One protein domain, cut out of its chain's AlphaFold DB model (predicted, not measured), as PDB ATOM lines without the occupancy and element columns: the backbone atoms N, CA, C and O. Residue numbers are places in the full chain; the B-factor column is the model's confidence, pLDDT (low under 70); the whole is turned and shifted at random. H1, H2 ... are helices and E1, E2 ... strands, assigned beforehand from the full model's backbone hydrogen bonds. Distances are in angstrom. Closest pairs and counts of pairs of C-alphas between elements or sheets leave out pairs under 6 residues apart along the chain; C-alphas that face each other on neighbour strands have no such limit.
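What this domain is: This is residues 84 to 148 of the 148 residues of the protein "Putative oxidoreductase patJ" of Colletotrichum shisoi (UniProt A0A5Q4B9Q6). Long helix H3 crosses one side of short helix H2, and H1 packs by its first turns on another side of H2, making a loose row with H2 in the middle. After H2 the chain folds back through strand E1 and a loop to the start of H3. The 65 printed residues hold H1, H2, E1 and H3 in that order, mostly helix, only just compact and close to loose, radius of gyration of the C-alphas 12.8 A, spans 37 by 26 by 21 A.

How they stand to each other: H3, residues 129 to 147, touches H2, residues 105 to 113, opposite ways at a steep tilt of 58 degrees; their closest C-alphas, Phe 106 and Ala 143, are 4.9 A apart. H1, residues 84 to 98, touches H2 with residues 85 to 89 alone, closest C-alphas Leu 89 and Phe 111 at 6.6 A; this helical hairpin has a shallow tilt of 15 degrees, opposite ways. H1 and H3 are apart. E1, residues 117 to 119, pairs with no named strand. In H1, H2 and H3 every O i to N i+4 pair is within hydrogen-bond range.

Where its parts are: H3 measures 26.3 A, ending at C-alpha 147 (32.977, -3.782, 46.778); H1 measures 20.7 A from C-alpha 84 (37.676, -18.884, 58.709); H2 measures 12.4 A and E1 7.0 A.

The domain as a whole: The farthest C-alphas, Glu 98 and Pro 128, are 37.6 A apart. The printed part has no cut and no long link; only residue 148 has pLDDT under 70.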
ATOM      1  N   ASN A  84      38.542 -20.009  59.054       83.69
ATOM      2  CA  ASN A  84      37.676 -18.884  58.709       83.69
ATOM      3  C   ASN A  84      37.709 -18.602  57.211       83.69
ATOM      4  O   ASN A  84      36.643 -18.487  56.614       83.69
ATOM      5  N   PHE A  85      38.893 -18.550  56.596       86.06
ATOM      6  CA  PHE A  85      39.041 -18.440  55.151       86.06
ATOM      7  C   PHE A  85      38.291 -19.569  54.442       86.06
ATOM      8  O   PHE A  85      37.449 -19.288  53.592       86.06
ATOM      9  N   LEU A  86      38.536 -20.828  54.833       86.31
ATOM     10  CA  LEU A  86      37.892 -21.985  54.207       86.31
ATOM     11  C   LEU A  86      36.367 -21.910  54.320       86.31
ATOM     12  O   LEU A  86      35.676 -22.074  53.318       86.31
ATOM     13  N   ARG A  87      35.847 -21.606  55.516       87.50
ATOM     14  CA  ARG A  87      34.406 -21.479  55.771       87.50
ATOM     15  C   ARG A  87      33.778 -20.318  55.003       87.50
ATOM     16  O   ARG A  87      32.686 -20.472  54.468       87.50
ATOM     17  N   ASN A  88      34.442 -19.166  54.961       90.88
ATOM     18  CA  ASN A  88      33.929 -17.981  54.279       90.88
ATOM     19  C   ASN A  88      33.925 -18.181  52.759       90.88
ATOM     20  O   ASN A  88      32.941 -17.847  52.104       90.88
ATOM     21  N   LEU A  89      34.994 -18.761  52.205       90.62
ATOM     22  CA  LEU A  89      35.084 -19.055  50.780       90.62
ATOM     23  C   LEU A  89      34.057 -20.114  50.365       90.62
ATOM     24  O   LEU A  89      33.356 -19.909  49.376       90.62
ATOM     25  N   SER A  90      33.950 -21.226  51.105       91.19
ATOM     26  CA  SER A  90      32.987 -22.283  50.778       91.19
ATOM     27  C   SER A  90      31.550 -21.792  50.918       91.19
ATOM     28  O   SER A  90      30.768 -21.978  49.995       91.19
ATOM     29  N   GLY A  91      31.229 -21.096  52.016       93.44
ATOM     30  CA  GLY A  91      29.898 -20.533  52.243       93.44
ATOM     31  C   GLY A  91      29.495 -19.560  51.138       93.44
ATOM     32  O   GLY A  91      28.423 -19.693  50.568       93.44
ATOM     33  N   TYR A  92      30.393 -18.655  50.739       94.56
ATOM     34  CA  TYR A  92      30.122 -17.734  49.634       94.56
ATOM     35  C   TYR A  92      29.892 -18.443  48.289       94.56
ATOM     36  O   TYR A  92      29.038 -18.025  47.504       94.56
ATOM     37  N   ILE A  93      30.662 -19.496  47.991       93.19
ATOM     38  CA  ILE A  93      30.471 -20.286  46.767       93.19
ATOM     39  C   ILE A  93      29.112 -20.989  46.801       93.19
ATOM     40  O   ILE A  93      28.391 -20.928  45.803       93.19
ATOM     41  N   ASP A  94      28.760 -21.611  47.925       93.69
ATOM     42  CA  ASP A  94      27.487 -22.309  48.103       93.69
ATOM     43  C   ASP A  94      26.303 -21.336  47.981       93.69
ATOM     44  O   ASP A  94      25.399 -21.586  47.185       93.69
ATOM     45  N   ASP A  95      26.367 -20.168  48.629       96.25
ATOM     46  CA  ASP A  95      25.354 -19.107  48.519       96.25
ATOM     47  C   ASP A  95      25.165 -18.646  47.061       96.25
ATOM     48  O   ASP A  95      24.040 -18.457  46.587       96.25
ATOM     49  N   CYS A  96      26.262 -18.487  46.306       95.69
ATOM     50  CA  CYS A  96      26.189 -18.151  44.883       95.69
ATOM     51  C   CYS A  96      25.482 -19.251  44.084       95.69
ATOM     52  O   CYS A  96      24.662 -18.944  43.217       95.69
ATOM     53  N   VAL A  97      25.786 -20.520  44.363       94.38
ATOM     54  CA  VAL A  97      25.172 -21.668  43.683       94.38
ATOM     55  C   VAL A  97      23.679 -21.744  43.987       94.38
ATOM     56  O   VAL A  97      22.886 -21.877  43.053       94.38
ATOM     57  N   GLU A  98      23.287 -21.619  45.255       95.75
ATOM     58  CA  GLU A  98      21.883 -21.632  45.681       95.75
ATOM     59  C   GLU A  98      21.084 -20.489  45.047       95.75
ATOM     60  O   GLU A  98      19.951 -20.685  44.605       95.75
ATOM     61  N   ALA A  99      21.700 -19.314  44.912       95.94
ATOM     62  CA  ALA A  99      21.097 -18.164  44.251       95.94
ATOM     63  C   ALA A  99      21.142 -18.223  42.708       95.94
ATOM     64  O   ALA A  99      20.645 -17.311  42.043       95.94
ATOM     65  N   GLY A 100      21.751 -19.254  42.107       95.00
ATOM     66  CA  GLY A 100      21.926 -19.355  40.652       95.00
ATOM     67  C   GLY A 100      22.853 -18.284  40.062       95.00
ATOM     68  O   GLY A 100      22.758 -17.950  38.879       95.00
ATOM     69  N   MET A 101      23.746 -17.730  40.881       94.06
ATOM     70  CA  MET A 101      24.696 -16.680  40.531       94.06
ATOM     71  C   MET A 101      26.102 -17.241  40.305       94.06
ATOM     72  O   MET A 101      26.485 -18.299  40.802       94.06
ATOM     73  N   LYS A 102      26.912 -16.502  39.544       93.31
ATOM     74  CA  LYS A 102      28.347 -16.788  39.428       93.31
ATOM     75  C   LYS A 102      29.106 -16.028  40.519       93.31
ATOM     76  O   LYS A 102      28.821 -14.842  40.692       93.31
ATOM     77  N   PRO A 103      30.106 -16.643  41.176       92.81
ATOM     78  CA  PRO A 103      30.959 -15.933  42.120       92.81
ATOM     79  C   PRO A 103      31.624 -14.710  41.474       92.81
ATOM     80  O   PRO A 103      32.221 -14.807  40.398       92.81
ATOM     81  N   SER A 104      31.540 -13.557  42.142       93.56
ATOM     82  CA  SER A 104      32.289 -12.352  41.771       93.56
ATOM     83  C   SER A 104      33.794 -12.607  41.837       93.56
ATOM     84  O   SER A 104      34.316 -13.014  42.876       93.56
ATOM     85  N   VAL A 105      34.501 -12.304  40.746       91.50
ATOM     86  CA  VAL A 105      35.966 -12.417  40.673       91.50
ATOM     87  C   VAL A 105      36.641 -11.521  41.714       91.50
ATOM     88  O   VAL A 105      37.615 -11.945  42.326       91.50
ATOM     89  N   PHE A 106      36.105 -10.322  41.963       93.81
ATOM     90  CA  PHE A 106      36.647  -9.402  42.966       93.81
ATOM     91  C   PHE A 106      36.532  -9.968  44.381       93.81
ATOM     92  O   PHE A 106      37.511  -9.949  45.116       93.81
ATOM     93  N   GLN A 107      35.394 -10.575  44.724       93.69
ATOM     94  CA  GLN A 107      35.215 -11.192  46.038       93.69
ATOM     95  C   GLN A 107      36.164 -12.382  46.240       93.69
ATOM     96  O   GLN A 107      36.735 -12.547  47.314       93.69
ATOM     97  N   ILE A 108      36.375 -13.194  45.196       92.44
ATOM     98  CA  ILE A 108      37.357 -14.282  45.242       92.44
ATOM     99  C   ILE A 108      38.765 -13.723  45.467       92.44
ATOM    100  O   ILE A 108      39.471 -14.217  46.336       92.44
ATOM    101  N   ILE A 109      39.168 -12.672  44.748       92.50
ATOM    102  CA  ILE A 109      40.483 -12.041  44.947       92.50
ATOM    103  C   ILE A 109      40.663 -11.588  46.402       92.50
ATOM    104  O   ILE A 109      41.704 -11.884  46.981       92.50
ATOM    105  N   LEU A 110      39.649 -10.958  47.006       92.69
ATOM    106  CA  LEU A 110      39.704 -10.516  48.406       92.69
ATOM    107  C   LEU A 110      39.834 -11.671  49.397       92.69
ATOM    108  O   LEU A 110      40.619 -11.576  50.336       92.69
ATOM    109  N   PHE A 111      39.116 -12.780  49.188       92.25
ATOM    110  CA  PHE A 111      39.285 -13.954  50.046       92.25
ATOM    111  C   PHE A 111      40.723 -14.460  50.027       92.25
ATOM    112  O   PHE A 111      41.285 -14.742  51.082       92.25
ATOM    113  N   PHE A 112      41.314 -14.570  48.838       90.88
ATOM    114  CA  PHE A 112      42.680 -15.050  48.678       90.88
ATOM    115  C   PHE A 112      43.700 -14.069  49.286       90.88
ATOM    116  O   PHE A 112      44.555 -14.512  50.055       90.88
ATOM    117  N   GLU A 113      43.547 -12.756  49.073       91.25
ATOM    118  CA  GLU A 113      44.396 -11.734  49.713       91.25
ATOM    119  C   GLU A 113      44.346 -11.846  51.249       91.25
ATOM    120  O   GLU A 113      45.395 -11.859  51.899       91.25
ATOM    121  N   ASN A 114      43.147 -12.041  51.815       87.69
ATOM    122  CA  ASN A 114      42.908 -12.209  53.254       87.69
ATOM    123  C   ASN A 114      43.469 -13.524  53.832       87.69
ATOM    124  O   ASN A 114      43.530 -13.682  55.045       87.69
ATOM    125  N   ALA A 115      43.889 -14.464  52.986       86.31
ATOM    126  CA  ALA A 115      44.602 -15.679  53.382       86.31
ATOM    127  C   ALA A 115      46.067 -15.667  52.929       86.31
ATOM    128  O   ALA A 115      46.685 -16.726  52.813       86.31
ATOM    129  N   THR A 116      46.593 -14.490  52.567       85.94
ATOM    130  CA  THR A 116      47.921 -14.292  51.961       85.94
ATOM    131  C   THR A 116      48.221 -15.249  50.813       85.94
ATOM    132  O   THR A 116      49.376 -15.553  50.513       85.94
ATOM    133  N   SER A 117      47.166 -15.684  50.141       88.00
ATOM    134  CA  SER A 117      47.166 -16.675  49.087       88.00
ATOM    135  C   SER A 117      46.828 -15.988  47.778       88.00
ATOM    136  O   SER A 117      46.180 -14.950  47.759       88.00
ATOM    137  N   LEU A 118      47.235 -16.553  46.652       90.12
ATOM    138  CA  LEU A 118      46.784 -16.048  45.364       90.12
ATOM    139  C   LEU A 118      46.685 -17.154  44.332       90.12
ATOM    140  O   LEU A 118      47.528 -18.047  44.248       90.12
ATOM    141  N   LEU A 119      45.647 -17.053  43.509       86.56
ATOM    142  CA  LEU A 119      45.449 -17.942  42.379       86.56
ATOM    143  C   LEU A 119      46.488 -17.636  41.296       86.56
ATOM    144  O   LEU A 119      46.704 -16.489  40.904       86.56
ATOM    145  N   CYS A 120      47.099 -18.691  40.775       84.62
ATOM    146  CA  CYS A 120      48.133 -18.671  39.754       84.62
ATOM    147  C   CYS A 120      47.614 -19.344  38.468       84.62
ATOM    148  O   CYS A 120      47.951 -20.496  38.197       84.62
ATOM    149  N   PRO A 121      46.794 -18.675  37.637       81.56
ATOM    150  CA  PRO A 121      46.336 -19.252  36.380       81.56
ATOM    151  C   PRO A 121      47.492 -19.760  35.513       81.56
ATOM    152  O   PRO A 121      48.514 -19.093  35.374       81.56
ATOM    153  N   LEU A 122      47.299 -20.906  34.853       79.12
ATOM    154  CA  LEU A 122      48.327 -21.543  34.017       79.12
ATOM    155  C   LEU A 122      48.934 -20.607  32.962       79.12
ATOM    156  O   LEU A 122      50.130 -20.677  32.683       79.12
ATOM    157  N   PHE A 123      48.125 -19.713  32.388       82.62
ATOM    158  CA  PHE A 123      48.582 -18.751  31.384       82.62
ATOM    159  C   PHE A 123      49.507 -17.659  31.954       82.62
ATOM    160  O   PHE A 123      50.107 -16.924  31.176       82.62
ATOM    161  N   LEU A 124      49.656 -17.564  33.280       84.81
ATOM    162  CA  LEU A 124      50.572 -16.662  33.991       84.81
ATOM    163  C   LEU A 124      51.822 -17.380  34.528       84.81
ATOM    164  O   LEU A 124      52.607 -16.797  35.279       84.81
ATOM    165  N   ASN A 125      52.063 -18.633  34.126       82.38
ATOM    166  CA  ASN A 125      53.246 -19.382  34.559       82.38
ATOM    167  C   ASN A 125      54.580 -18.740  34.140       82.38
ATOM    168  O   ASN A 125      55.583 -18.949  34.813       82.38
ATOM    169  N   TRP A 126      54.585 -17.933  33.077       85.62
ATOM    170  CA  TRP A 126      55.761 -17.192  32.606       85.62
ATOM    171  C   TRP A 126      56.114 -15.978  33.478       85.62
ATOM    172  O   TRP A 126      57.248 -15.504  33.444       85.62
ATOM    173  N   MET A 127      55.150 -15.443  34.230       88.56
ATOM    174  CA  MET A 127      55.347 -14.238  35.026       88.56
ATOM    175  C   MET A 127      56.149 -14.583  36.284       88.56
ATOM    176  O   MET A 127      55.810 -15.568  36.933       88.56
ATOM    177  N   PRO A 128      57.169 -13.808  36.691       90.94
ATOM    178  CA  PRO A 128      57.883 -14.070  37.937       90.94
ATOM    179  C   PRO A 128      56.975 -13.861  39.159       90.94
ATOM    180  O   PRO A 128      56.079 -13.019  39.146       90.94
ATOM    181  N   THR A 129      57.212 -14.620  40.235       89.62
ATOM    182  CA  THR A 129      56.372 -14.601  41.449       89.62
ATOM    183  C   THR A 129      56.208 -13.209  42.052       89.62
ATOM    184  O   THR A 129      55.090 -12.846  42.396       89.62
ATOM    185  N   TRP A 130      57.269 -12.399  42.123       91.31
ATOM    186  CA  TRP A 130      57.167 -11.045  42.674       91.31
ATOM    187  C   TRP A 130      56.163 -10.184  41.890       91.31
ATOM    188  O   TRP A 130      55.345  -9.503  42.496       91.31
ATOM    189  N   LEU A 131      56.166 -10.259  40.555       92.62
ATOM    190  CA  LEU A 131      55.259  -9.473  39.716       92.62
ATOM    191  C   LEU A 131      53.818  -9.972  39.841       92.62
ATOM    192  O   LEU A 131      52.890  -9.169  39.869       92.62
ATOM    193  N   LEU A 132      53.637 -11.288  39.969       91.44
ATOM    194  CA  LEU A 132      52.332 -11.887  40.220       91.44
ATOM    195  C   LEU A 132      51.745 -11.423  41.564       91.44
ATOM    196  O   LEU A 132      50.566 -11.086  41.620       91.44
ATOM    197  N   VAL A 133      52.568 -11.352  42.616       91.94
ATOM    198  CA  VAL A 133      52.165 -10.815  43.925       91.94
ATOM    199  C   VAL A 133      51.763  -9.347  43.806       91.94
ATOM    200  O   VAL A 133      50.685  -8.981  44.258       91.94
ATOM    201  N   TRP A 134      52.570  -8.518  43.136       93.94
ATOM    202  CA  TRP A 134      52.235  -7.108  42.905       93.94
ATOM    203  C   TRP A 134      50.917  -6.931  42.148       93.94
ATOM    204  O   TRP A 134      50.088  -6.108  42.535       93.94
ATOM    205  N   ALA A 135      50.705  -7.715  41.088       92.88
ATOM    206  CA  ALA A 135      49.463  -7.694  40.328       92.88
ATOM    207  C   ALA A 135      48.265  -8.105  41.196       92.88
ATOM    208  O   ALA A 135      47.227  -7.451  41.144       92.88
ATOM    209  N   HIS A 136      48.412  -9.150  42.015       92.56
ATOM    210  CA  HIS A 136      47.370  -9.593  42.937       92.56
ATOM    211  C   HIS A 136      47.015  -8.506  43.961       92.56
ATOM    212  O   HIS A 136      45.847  -8.152  44.061       92.56
ATOM    213  N   CYS A 137      48.006  -7.900  44.624       92.94
ATOM    214  CA  CYS A 137      47.785  -6.805  45.573       92.94
ATOM    215  C   CYS A 137      47.082  -5.600  44.928       92.94
ATOM    216  O   CYS A 137      46.161  -5.034  45.510       92.94
ATOM    217  N   GLY A 138      47.475  -5.220  43.706       94.31
ATOM    218  CA  GLY A 138      46.806  -4.138  42.976       94.31
ATOM    219  C   GLY A 138      45.350  -4.467  42.627       94.31
ATOM    220  O   GLY A 138      44.474  -3.610  42.744       94.31
ATOM    221  N   LEU A 139      45.074  -5.715  42.235       94.50
ATOM    222  CA  LEU A 139      43.711  -6.184  41.983       94.50
ATOM    223  C   LEU A 139      42.878  -6.268  43.266       94.50
ATOM    224  O   LEU A 139      41.691  -5.963  43.212       94.50
ATOM    225  N   ALA A 140      43.478  -6.659  44.391       93.62
ATOM    226  CA  ALA A 140      42.815  -6.702  45.689       93.62
ATOM    227  C   ALA A 140      42.426  -5.295  46.156       93.62
ATOM    228  O   ALA A 140      41.261  -5.058  46.446       93.62
ATOM    229  N   TRP A 141      43.344  -4.327  46.085       94.75
ATOM    230  CA  TRP A 141      43.042  -2.924  46.390       94.75
ATOM    231  C   TRP A 141      41.904  -2.356  45.523       94.75
ATOM    232  O   TRP A 141      41.001  -1.663  46.001       94.75
ATOM    233  N   MET A 142      41.909  -2.681  44.227       94.75
ATOM    234  CA  MET A 142      40.816  -2.310  43.327       94.75
ATOM    235  C   MET A 142      39.504  -3.011  43.714       94.75
ATOM    236  O   MET A 142      38.449  -2.387  43.658       94.75
ATOM    237  N   ALA A 143      39.556  -4.286  44.103       94.50
ATOM    238  CA  ALA A 143      38.392  -5.050  44.536       94.50
ATOM    239  C   ALA A 143      37.765  -4.477  45.816       94.50
ATOM    240  O   ALA A 143      36.545  -4.335  45.843       94.50
ATOM    241  N   GLU A 144      38.568  -4.086  46.811       93.25
ATOM    242  CA  GLU A 144      38.097  -3.369  48.010       93.25
ATOM    243  C   GLU A 144      37.381  -2.080  47.600       93.25
ATOM    244  O   GLU A 144      36.224  -1.862  47.932       93.25
ATOM    245  N   THR A 145      38.010  -1.275  46.741       92.94
ATOM    246  CA  THR A 145      37.419  -0.008  46.278       92.94
ATOM    247  C   THR A 145      36.073  -0.200  45.558       92.94
ATOM    248  O   THR A 145      35.205   0.671  45.621       92.94
ATOM    249  N   VAL A 146      35.893  -1.314  44.843       92.94
ATOM    250  CA  VAL A 146      34.670  -1.617  44.081       92.94
ATOM    251  C   VAL A 146      33.572  -2.222  44.958       92.94
ATOM    252  O   VAL A 146      32.393  -1.979  44.691       92.94
ATOM    253  N   LEU A 147      33.930  -3.035  45.954       90.69
ATOM    254  CA  LEU A 147      32.977  -3.782  46.778       90.69
ATOM    255  C   LEU A 147      32.603  -3.074  48.091       90.69
ATOM    256  O   LEU A 147      31.536  -3.380  48.625       90.69
ATOM    257  N   GLY A 148      33.396  -2.093  48.540       66.62
ATOM    258  CA  GLY A 148      33.136  -1.253  49.719       66.62
ATOM    259  C   GLY A 148      33.935  -1.667  50.946       66.62
ATOM    260  O   GLY A 148      33.424  -1.393  52.054       66.62
TER     261      GLY A 148